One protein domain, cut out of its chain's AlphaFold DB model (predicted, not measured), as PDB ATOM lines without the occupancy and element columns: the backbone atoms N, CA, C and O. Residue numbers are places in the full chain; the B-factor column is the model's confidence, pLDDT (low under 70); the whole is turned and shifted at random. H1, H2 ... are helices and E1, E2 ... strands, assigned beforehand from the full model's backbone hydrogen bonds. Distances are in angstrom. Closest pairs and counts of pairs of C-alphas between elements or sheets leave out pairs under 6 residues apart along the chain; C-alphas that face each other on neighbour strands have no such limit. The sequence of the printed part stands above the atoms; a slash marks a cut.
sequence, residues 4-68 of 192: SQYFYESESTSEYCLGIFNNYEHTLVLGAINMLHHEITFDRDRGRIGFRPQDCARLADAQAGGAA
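Overview. This is residues 4 to 68 of the 192 residues of the protein "Hypothetical protein" of Chrysotila carterae (UniProt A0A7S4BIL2). Two strand hairpins lie well separated towards opposite ends of a flat, open piece: the longer one, E3 and E4, and a very short one, E1 and E2. The short helix H1 lies between them, near the middle of the whole, and a long loop from E2 arches out before it comes back to H1, with residues 22 to 28 sticking out. H2 follows the longer hairpin as an arm, residues 58 to 68 sticking out. The printed part has 65 residues with two named helices and four named strands, in the order E1 E2 H1 E3 E4 H2; each hairpin is an antiparallel sheet of two strands, and the class is mixed, helices and strands, with under half of the residues in named elements. It is only just loose, close to extended, with a radius of gyration of the C-alphas of 15.7 A and spans of 40 by 36 by 16 A.

Along the chain. Find C-alpha 38 at (-18.925, 5.398, 41.212); from there E3, residues 38 to 43, runs 15.2 A. E4, residues 48 to 53, runs 16.6 A to C-alpha 53 at (-15.623, 7.067, 38.685). H2, residues 56 to 64, spans 12.8 A and ends at C-alpha 64 at (-16.492, -13.117, 34.031). Before E3 look for H1, residues 32 to 35, 5.0 A. Earlier still come E1, residues 7 to 9, 6.8 A, and E2, residues 16 to 18, 6.9 A.

Arrangement. Start with the hairpin E3 and E4, antiparallel at 161 degrees between directions. N 41 and O 50 are 2.9 A apart and N 39 and O 52 are 2.8 A apart, within hydrogen-bond range; C-alphas 40 and 51 face each other at 4.9 A. H2 is only just apart from E3, with their closest C-alphas at 8.4 A. H1 and E4 are apart. Now look at the hairpin E1 and E2, antiparallel at 141 degrees, where N 8 and O 17 are 2.9 A apart. E1 and E2 are each apart from E3, E4 and H2. In H2, 4 of 5 O i to N i+4 pairs are within hydrogen-bond range; H1 is too short for such a pair.

Size, cuts and confidence. The two C-alphas farthest apart are those of Thr 13 and Asp 45, 44.8 A. The printed part has no cut. The link from E2 to H1, residues 19 to 31, is long; those from H1 to E3, E3 to E4 and E4 to H2 are tight, and that from E1 to E2 is short. Mean pLDDT of the printed part is 81.3; in this model residues 56 to 68 are under 70.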
ATOM      1  N   SER A   4     -27.563  12.561  31.663       83.12
ATOM      2  CA  SER A   4     -27.988  11.220  31.251       83.12
ATOM      3  C   SER A   4     -27.981  10.184  32.378       83.12
ATOM      4  O   SER A   4     -28.740   9.228  32.307       83.12
ATOM      5  N   GLN A   5     -27.176  10.370  33.429       83.12
ATOM      6  CA  GLN A   5     -27.102   9.427  34.555       83.12
ATOM      7  C   GLN A   5     -28.230   9.600  35.580       83.12
ATOM      8  O   GLN A   5     -28.350   8.786  36.491       83.12
ATOM      9  N   TYR A   6     -29.050  10.646  35.453       85.50
ATOM     10  CA  TYR A   6     -30.208  10.861  36.322       85.50
ATOM     11  C   TYR A   6     -31.501  10.289  35.750       85.50
ATOM     12  O   TYR A   6     -32.509  10.285  36.451       85.50
ATOM     13  N   PHE A   7     -31.495   9.826  34.502       89.25
ATOM     14  CA  PHE A   7     -32.667   9.224  33.887       89.25
ATOM     15  C   PHE A   7     -32.657   7.713  34.094       89.25
ATOM     16  O   PHE A   7     -31.620   7.066  33.958       89.25
ATOM     17  N   TYR A   8     -33.821   7.157  34.402       85.75
ATOM     18  CA  TYR A   8     -34.051   5.719  34.432       85.75
ATOM     19  C   TYR A   8     -35.227   5.382  33.521       85.75
ATOM     20  O   TYR A   8     -36.144   6.186  33.354       85.75
ATOM     21  N   GLU A   9     -35.188   4.204  32.912       88.38
ATOM     22  CA  GLU A   9     -36.294   3.708  32.103       88.38
ATOM     23  C   GLU A   9     -37.359   3.098  33.021       88.38
ATOM     24  O   GLU A   9     -37.061   2.281  33.893       88.38
ATOM     25  N   SER A  10     -38.603   3.536  32.855       86.06
ATOM     26  CA  SER A  10     -39.757   2.976  33.545       86.06
ATOM     27  C   SER A  10     -40.061   1.580  33.005       86.06
ATOM     28  O   SER A  10     -40.350   1.423  31.819       86.06
ATOM     29  N   GLU A  11     -40.070   0.570  33.879       85.38
ATOM     30  CA  GLU A  11     -40.386  -0.818  33.497       85.38
ATOM     31  C   GLU A  11     -41.802  -0.978  32.918       85.38
ATOM     32  O   GLU A  11     -42.063  -1.920  32.174       85.38
ATOM     33  N   SER A  12     -42.730  -0.079  33.262       89.81
ATOM     34  CA  SER A  12     -44.138  -0.186  32.872       89.81
ATOM     35  C   SER A  12     -44.500   0.600  31.615       89.81
ATOM     36  O   SER A  12     -45.446   0.219  30.926       89.81
ATOM     37  N   THR A  13     -43.790   1.691  31.322       91.19
ATOM     38  CA  THR A  13     -44.133   2.606  30.219       91.19
ATOM     39  C   THR A  13     -43.052   2.714  29.146       91.19
ATOM     40  O   THR A  13     -43.319   3.305  28.104       91.19
ATOM     41  N   SER A  14     -41.853   2.154  29.366       89.62
ATOM     42  CA  SER A  14     -40.668   2.362  28.511       89.62
ATOM     43  C   SER A  14     -40.323   3.846  28.298       89.62
ATOM     44  O   SER A  14     -39.669   4.224  27.329       89.62
ATOM     45  N   GLU A  15     -40.781   4.711  29.203       92.06
ATOM     46  CA  GLU A  15     -40.463   6.134  29.208       92.06
ATOM     47  C   GLU A  15     -39.253   6.393  30.103       92.06
ATOM     48  O   GLU A  15     -39.056   5.728  31.122       92.06
ATOM     49  N   TYR A  16     -38.461   7.407  29.759       89.12
ATOM     50  CA  TYR A  16     -37.369   7.861  30.611       89.12
ATOM     51  C   TYR A  16     -37.886   8.848  31.655       89.12
ATOM     52  O   TYR A  16     -38.365   9.935  31.328       89.12
ATOM     53  N   CYS A  17     -37.746   8.485  32.924       87.62
ATOM     54  CA  CYS A  17     -38.125   9.311  34.059       87.62
ATOM     55  C   CYS A  17     -36.888   9.898  34.741       87.62
ATOM     56  O   CYS A  17     -35.823   9.283  34.786       87.62
ATOM     57  N   LEU A  18     -37.038  11.095  35.305       89.62
ATOM     58  CA  LEU A  18     -35.992  11.740  36.090       89.62
ATOM     59  C   LEU A  18     -35.965  11.151  37.509       89.62
ATOM     60  O   LEU A  18     -36.949  11.226  38.236       89.62
ATOM     61  N   GLY A  19     -34.818  10.621  37.930       86.50
ATOM     62  CA  GLY A  19     -34.568  10.055  39.259       86.50
ATOM     63  C   GLY A  19     -34.393  11.090  40.373       86.50
ATOM     64  O   GLY A  19     -33.592  10.875  41.284       86.50
ATOM     65  N   ILE A  20     -35.098  12.223  40.294       86.81
ATOM     66  CA  ILE A  20     -35.159  13.234  41.354       86.81
ATOM     67  C   ILE A  20     -36.519  13.106  42.028       86.81
ATOM     68  O   ILE A  20     -37.554  13.412  41.441       86.81
ATOM     69  N   PHE A  21     -36.501  12.659  43.278       85.81
ATOM     70  CA  PHE A  21     -37.706  12.409  44.055       85.81
ATOM     71  C   PHE A  21     -37.846  13.454  45.153       85.81
ATOM     72  O   PHE A  21     -36.864  13.829  45.796       85.81
ATOM     73  N   ASN A  22     -39.079  13.893  45.401       87.62
ATOM     74  CA  ASN A  22     -39.383  14.651  46.603       87.62
ATOM     75  C   ASN A  22     -39.348  13.686  47.796       87.62
ATOM     76  O   ASN A  22     -40.209  12.815  47.912       87.62
ATOM     77  N   ASN A  23     -38.336  13.814  48.654       85.75
ATOM     78  CA  ASN A  23     -38.203  12.993  49.859       85.75
ATOM     79  C   ASN A  23     -39.037  13.520  51.039       85.75
ATOM     80  O   ASN A  23     -38.995  12.917  52.104       85.75
ATOM     81  N   TYR A  24     -39.790  14.612  50.854       87.94
ATOM     82  CA  TYR A  24     -40.565  15.301  51.893       87.94
ATOM     83  C   TYR A  24     -39.728  15.768  53.097       87.94
ATOM     84  O   TYR A  24     -40.279  16.101  54.144       87.94
ATOM     85  N   GLU A  25     -38.407  15.838  52.942       86.62
ATOM     86  CA  GLU A  25     -37.473  16.334  53.941       86.62
ATOM     87  C   GLU A  25     -36.692  17.533  53.386       86.62
ATOM     88  O   GLU A  25     -36.508  17.693  52.182       86.62
ATOM     89  N   HIS A  26     -36.171  18.384  54.269       83.44
ATOM     90  CA  HIS A  26     -35.310  19.510  53.877       83.44
ATOM     91  C   HIS A  26     -33.844  19.098  53.662       83.44
ATOM     92  O   HIS A  26     -32.938  19.927  53.736       83.44
ATOM     93  N   THR A  27     -33.595  17.809  53.440       89.31
ATOM     94  CA  THR A  27     -32.258  17.223  53.355       89.31
ATOM     95  C   THR A  27     -32.015  16.645  51.965       89.31
ATOM     96  O   THR A  27     -32.930  16.177  51.288       89.31
ATOM     97  N   LEU A  28     -30.757  16.672  51.523       88.50
ATOM     98  CA  LEU A  28     -30.348  16.006  50.292       88.50
ATOM     99  C   LEU A  28     -30.093  14.526  50.579       88.50
ATOM    100  O   LEU A  28     -29.218  14.186  51.375       88.50
ATOM    101  N   VAL A  29     -30.796  13.651  49.863       89.81
ATOM    102  CA  VAL A  29     -30.535  12.209  49.886       89.81
ATOM    103  C   VAL A  29     -29.868  11.794  48.582       89.81
ATOM    104  O   VAL A  29     -30.462  11.841  47.506       89.81
ATOM    105  N   LEU A  30     -28.620  11.343  48.686       88.50
ATOM    106  CA  LEU A  30     -27.909  10.703  47.583       88.50
ATOM    107  C   LEU A  30     -28.358   9.241  47.487       88.50
ATOM    108  O   LEU A  30     -27.820   8.362  48.155       88.50
ATOM    109  N   GLY A  31     -29.388   8.997  46.674       85.38
ATOM    110  CA  GLY A  31     -29.905   7.653  46.412       85.38
ATOM    111  C   GLY A  31     -28.989   6.807  45.521       85.38
ATOM    112  O   GLY A  31     -28.033   7.310  44.926       85.38
ATOM    113  N   ALA A  32     -29.339   5.524  45.373       83.19
ATOM    114  CA  ALA A  32     -28.565   4.529  44.624       83.19
ATOM    115  C   ALA A  32     -28.233   4.945  43.179       83.19
ATOM    116  O   ALA A  32     -27.165   4.600  42.679       83.19
ATOM    117  N   ILE A  33     -29.091   5.743  42.531       82.94
ATOM    118  CA  ILE A  33     -28.849   6.222  41.162       82.94
ATOM    119  C   ILE A  33     -27.553   7.042  41.045       82.94
ATOM    120  O   ILE A  33     -26.815   6.918  40.074       82.94
ATOM    121  N   ASN A  34     -27.200   7.795  42.093       84.19
ATOM    122  CA  ASN A  34     -25.957   8.571  42.147       84.19
ATOM    123  C   ASN A  34     -24.718   7.683  42.349       84.19
ATOM    124  O   ASN A  34     -23.593   8.080  42.043       84.19
ATOM    125  N   MET A  35     -24.926   6.472  42.867       87.38
ATOM    126  CA  MET A  35     -23.874   5.525  43.223       87.38
ATOM    127  C   MET A  35     -23.517   4.578  42.067       87.38
ATOM    128  O   MET A  35     -22.422   4.032  42.058       87.38
ATOM    129  N   LEU A  36     -24.395   4.414  41.071       82.25
ATOM    130  CA  LEU A  36     -24.282   3.395  40.014       82.25
ATOM    131  C   LEU A  36     -22.993   3.442  39.177       82.25
ATOM    132  O   LEU A  36     -22.563   2.403  38.689       82.25
ATOM    133  N   HIS A  37     -22.380   4.614  39.005       84.19
ATOM    134  CA  HIS A  37     -21.172   4.807  38.182       84.19
ATOM    135  C   HIS A  37     -19.947   5.235  38.995       84.19
ATOM    136  O   HIS A  37     -18.986   5.791  38.456       84.19
ATOM    137  N   HIS A  38     -19.994   5.020  40.308       88.69
ATOM    138  CA  HIS A  38     -18.925   5.398  41.212       88.69
ATOM    139  C   HIS A  38     -18.615   4.255  42.169       88.69
ATOM    140  O   HIS A  38     -19.490   3.702  42.828       88.69
ATOM    141  N   GLU A  39     -17.333   3.959  42.315       89.38
ATOM    142  CA  GLU A  39     -16.839   3.231  43.466       89.38
ATOM    143  C   GLU A  39     -16.854   4.181  44.665       89.38
ATOM    144  O   GLU A  39     -16.231   5.250  44.643       89.38
ATOM    145  N   ILE A  40     -17.586   3.797  45.706       92.31
ATOM    146  CA  ILE A  40     -17.773   4.616  46.901       92.31
ATOM    147  C   ILE A  40     -17.032   3.967  48.058       92.31
ATOM    148  O   ILE A  40     -17.302   2.829  48.435       92.31
ATOM    149  N   THR A  41     -16.093   4.712  48.635       94.50
ATOM    150  CA  THR A  41     -15.305   4.268  49.786       94.50
ATOM    151  C   THR A  41     -15.718   5.041  51.030       94.50
ATOM    152  O   THR A  41     -15.592   6.263  51.072       94.50
ATOM    153  N   PHE A  42     -16.158   4.325  52.065       96.12
ATOM    154  CA  PHE A  42     -16.509   4.891  53.368       96.12
ATOM    155  C   PHE A  42     -15.333   4.737  54.342       96.12
ATOM    156  O   PHE A  42     -15.194   3.718  55.018       96.12
ATOM    157  N   ASP A  43     -14.471   5.747  54.417       96.62
ATOM    158  CA  ASP A  43     -13.312   5.773  55.311       96.62
ATOM    159  C   ASP A  43     -13.731   6.353  56.669       96.62
ATOM    160  O   ASP A  43     -13.656   7.558  56.922       96.62
ATOM    161  N   ARG A  44     -14.238   5.469  57.537       97.00
ATOM    162  CA  ARG A  44     -14.752   5.830  58.869       97.00
ATOM    163  C   ARG A  44     -13.659   6.318  59.813       97.00
ATOM    164  O   ARG A  44     -13.930   7.192  60.627       97.00
ATOM    165  N   ASP A  45     -12.447   5.780  59.689       97.25
ATOM    166  CA  ASP A  45     -11.316   6.142  60.551       97.25
ATOM    167  C   ASP A  45     -10.863   7.584  60.300       97.25
ATOM    168  O   ASP A  45     -10.406   8.260  61.220       97.25
ATOM    169  N   ARG A  46     -11.014   8.068  59.060       97.12
ATOM    170  CA  ARG A  46     -10.684   9.444  58.665       97.12
ATOM    171  C   ARG A  46     -11.905  10.337  58.442       97.12
ATOM    172  O   ARG A  46     -11.743  11.450  57.953       97.12
ATOM    173  N   GLY A  47     -13.106   9.854  58.760       97.25
ATOM    174  CA  GLY A  47     -14.348  10.625  58.665       97.25
ATOM    175  C   GLY A  47     -14.660  11.155  57.262       97.25
ATOM    176  O   GLY A  47     -15.131  12.279  57.133       97.25
ATOM    177  N   ARG A  48     -14.377  10.385  56.202       97.19
ATOM    178  CA  ARG A  48     -14.536  10.851  54.814       97.19
ATOM    179  C   ARG A  48     -15.157   9.806  53.896       97.19
ATOM    180  O   ARG A  48     -15.041   8.601  54.121       97.19
ATOM    181  N   ILE A  49     -15.781  10.290  52.826       95.94
ATOM    182  CA  ILE A  49     -16.368   9.467  51.767       95.94
ATOM    183  C   ILE A  49     -15.658   9.813  50.459       95.94
ATOM    184  O   ILE A  49     -15.607  10.976  50.065       95.94
ATOM    185  N   GLY A  50     -15.070   8.808  49.816       94.75
ATOM    186  CA  GLY A  50     -14.408   8.942  48.522       94.75
ATOM    187  C   GLY A  50     -15.307   8.456  47.393       94.75
ATOM    188  O   GLY A  50     -15.922   7.399  47.518       94.75
ATOM    189  N   PHE A  51     -15.332   9.199  46.289       93.38
ATOM    190  CA  PHE A  51     -16.020   8.822  45.056       93.38
ATOM    191  C   PHE A  51     -14.981   8.679  43.951       93.38
ATOM    192  O   PHE A  51     -14.270   9.634  43.637       93.38
ATOM    193  N   ARG A  52     -14.891   7.491  43.358       91.25
ATOM    194  CA  ARG A  52     -14.044   7.244  42.191       91.25
ATOM    195  C   ARG A  52     -14.930   6.826  41.021       91.25
ATOM    196  O   ARG A  52     -15.664   5.857  41.178       91.25
ATOM    197  N   PRO A  53     -14.885   7.507  39.863       88.38
ATOM    198  CA  PRO A  53     -15.623   7.067  38.685       88.38
ATOM    199  C   PRO A  53     -15.264   5.621  38.341       88.38
ATOM    200  O   PRO A  53     -14.081   5.276  38.279       88.38
ATOM    201  N   GLN A  54     -16.274   4.780  38.142       82.12
ATOM    202  CA  GLN A  54     -16.090   3.380  37.791       82.12
ATOM    203  C   GLN A  54     -16.951   3.039  36.582       82.12
ATOM    204  O   GLN A  54     -18.151   3.307  36.540       82.12
ATOM    205  N   ASP A  55     -16.310   2.439  35.589       76.50
ATOM    206  CA  ASP A  55     -16.959   2.017  34.358       76.50
ATOM    207  C   ASP A  55     -17.543   0.614  34.572       76.50
ATOM    208  O   ASP A  55     -16.857  -0.398  34.418       76.50
ATOM    209  N   CYS A  56     -18.792   0.547  35.037       63.88
ATOM    210  CA  CYS A  56     -19.437  -0.711  35.427       63.88
ATOM    211  C   CYS A  56     -19.560  -1.714  34.269       63.88
ATOM    212  O   CYS A  56     -19.549  -2.919  34.519       63.88
ATOM    213  N   ALA A  57     -19.571  -1.242  33.016       63.56
ATOM    214  CA  ALA A  57     -19.505  -2.098  31.830       63.56
ATOM    215  C   ALA A  57     -18.234  -2.968  31.827       63.56
ATOM    216  O   ALA A  57     -18.298  -4.165  31.576       63.56
ATOM    217  N   ARG A  58     -17.091  -2.400  32.231       55.72
ATOM    218  CA  ARG A  58     -15.819  -3.135  32.333       55.72
ATOM    219  C   ARG A  58     -15.742  -4.062  33.543       55.72
ATOM    220  O   ARG A  58     -14.889  -4.947  33.581       55.72
ATOM    221  N   LEU A  59     -16.590  -3.855  34.551       57.03
ATOM    222  CA  LEU A  59     -16.576  -4.660  35.770       57.03
ATOM    223  C   LEU A  59     -17.269  -6.013  35.575       57.03
ATOM    224  O   LEU A  59     -16.784  -7.014  36.099       57.03
ATOM    225  N   ALA A  60     -18.350  -6.042  34.790       54.81
ATOM    226  CA  ALA A  60     -19.020  -7.277  34.392       54.81
ATOM    227  C   ALA A  60     -18.072  -8.188  33.589       54.81
ATOM    228  O   ALA A  60     -17.955  -9.378  33.885       54.81
ATOM    229  N   ASP A  61     -17.301  -7.601  32.669       50.91
ATOM    230  CA  ASP A  61     -16.292  -8.322  31.885       50.91
ATOM    231  C   ASP A  61     -15.142  -8.849  32.764       50.91
ATOM    232  O   ASP A  61     -14.683  -9.983  32.604       50.91
ATOM    233  N   ALA A  62     -14.701  -8.064  33.754       51.94
ATOM    234  CA  ALA A  62     -13.649  -8.473  34.688       51.94
ATOM    235  C   ALA A  62     -14.101  -9.574  35.669       51.94
ATOM    236  O   ALA A  62     -13.297 -10.432  36.044       51.94
ATOM    237  N   GLN A  63     -15.377  -9.585  36.074       49.34
ATOM    238  CA  GLN A  63     -15.947 -10.636  36.925       49.34
ATOM    239  C   GLN A  63     -16.139 -11.960  36.175       49.34
ATOM    240  O   GLN A  63     -15.953 -13.018  36.776       49.34
ATOM    241  N   ALA A  64     -16.431 -11.921  34.872       49.38
ATOM    242  CA  ALA A  64     -16.492 -13.117  34.031       49.38
ATOM    243  C   ALA A  64     -15.098 -13.719  33.736       49.38
ATOM    244  O   ALA A  64     -14.981 -14.922  33.515       49.38
ATOM    245  N   GLY A  65     -14.037 -12.902  33.769       45.31
ATOM    246  CA  GLY A  65     -12.664 -13.301  33.427       45.31
ATOM    247  C   GLY A  65     -11.771 -13.788  34.578       45.31
ATOM    248  O   GLY A  65     -10.616 -14.130  34.335       45.31
ATOM    249  N   GLY A  66     -12.239 -13.808  35.831       42.38
ATOM    250  CA  GLY A  66     -11.467 -14.344  36.966       42.38
ATOM    251  C   GLY A  66     -10.162 -13.602  37.308       42.38
ATOM    252  O   GLY A  66      -9.368 -14.093  38.112       42.38
ATOM    253  N   ALA A  67      -9.921 -12.415  36.748       41.59
ATOM    254  CA  ALA A  67      -8.730 -11.630  37.045       41.59
ATOM    255  C   ALA A  67      -8.980 -10.738  38.268       41.59
ATOM    256  O   ALA A  67      -9.448  -9.602  38.168       41.59
ATOM    257  N   ALA A  68      -8.657 -11.261  39.451       40.66
ATOM    258  CA  ALA A  68      -8.536 -10.454  40.657       40.66
ATOM    259  C   ALA A  68      -7.464  -9.373  40.436       40.66
ATOM    260  O   ALA A  68      -6.271  -9.669  40.369       40.66
TER     261      ALA A  68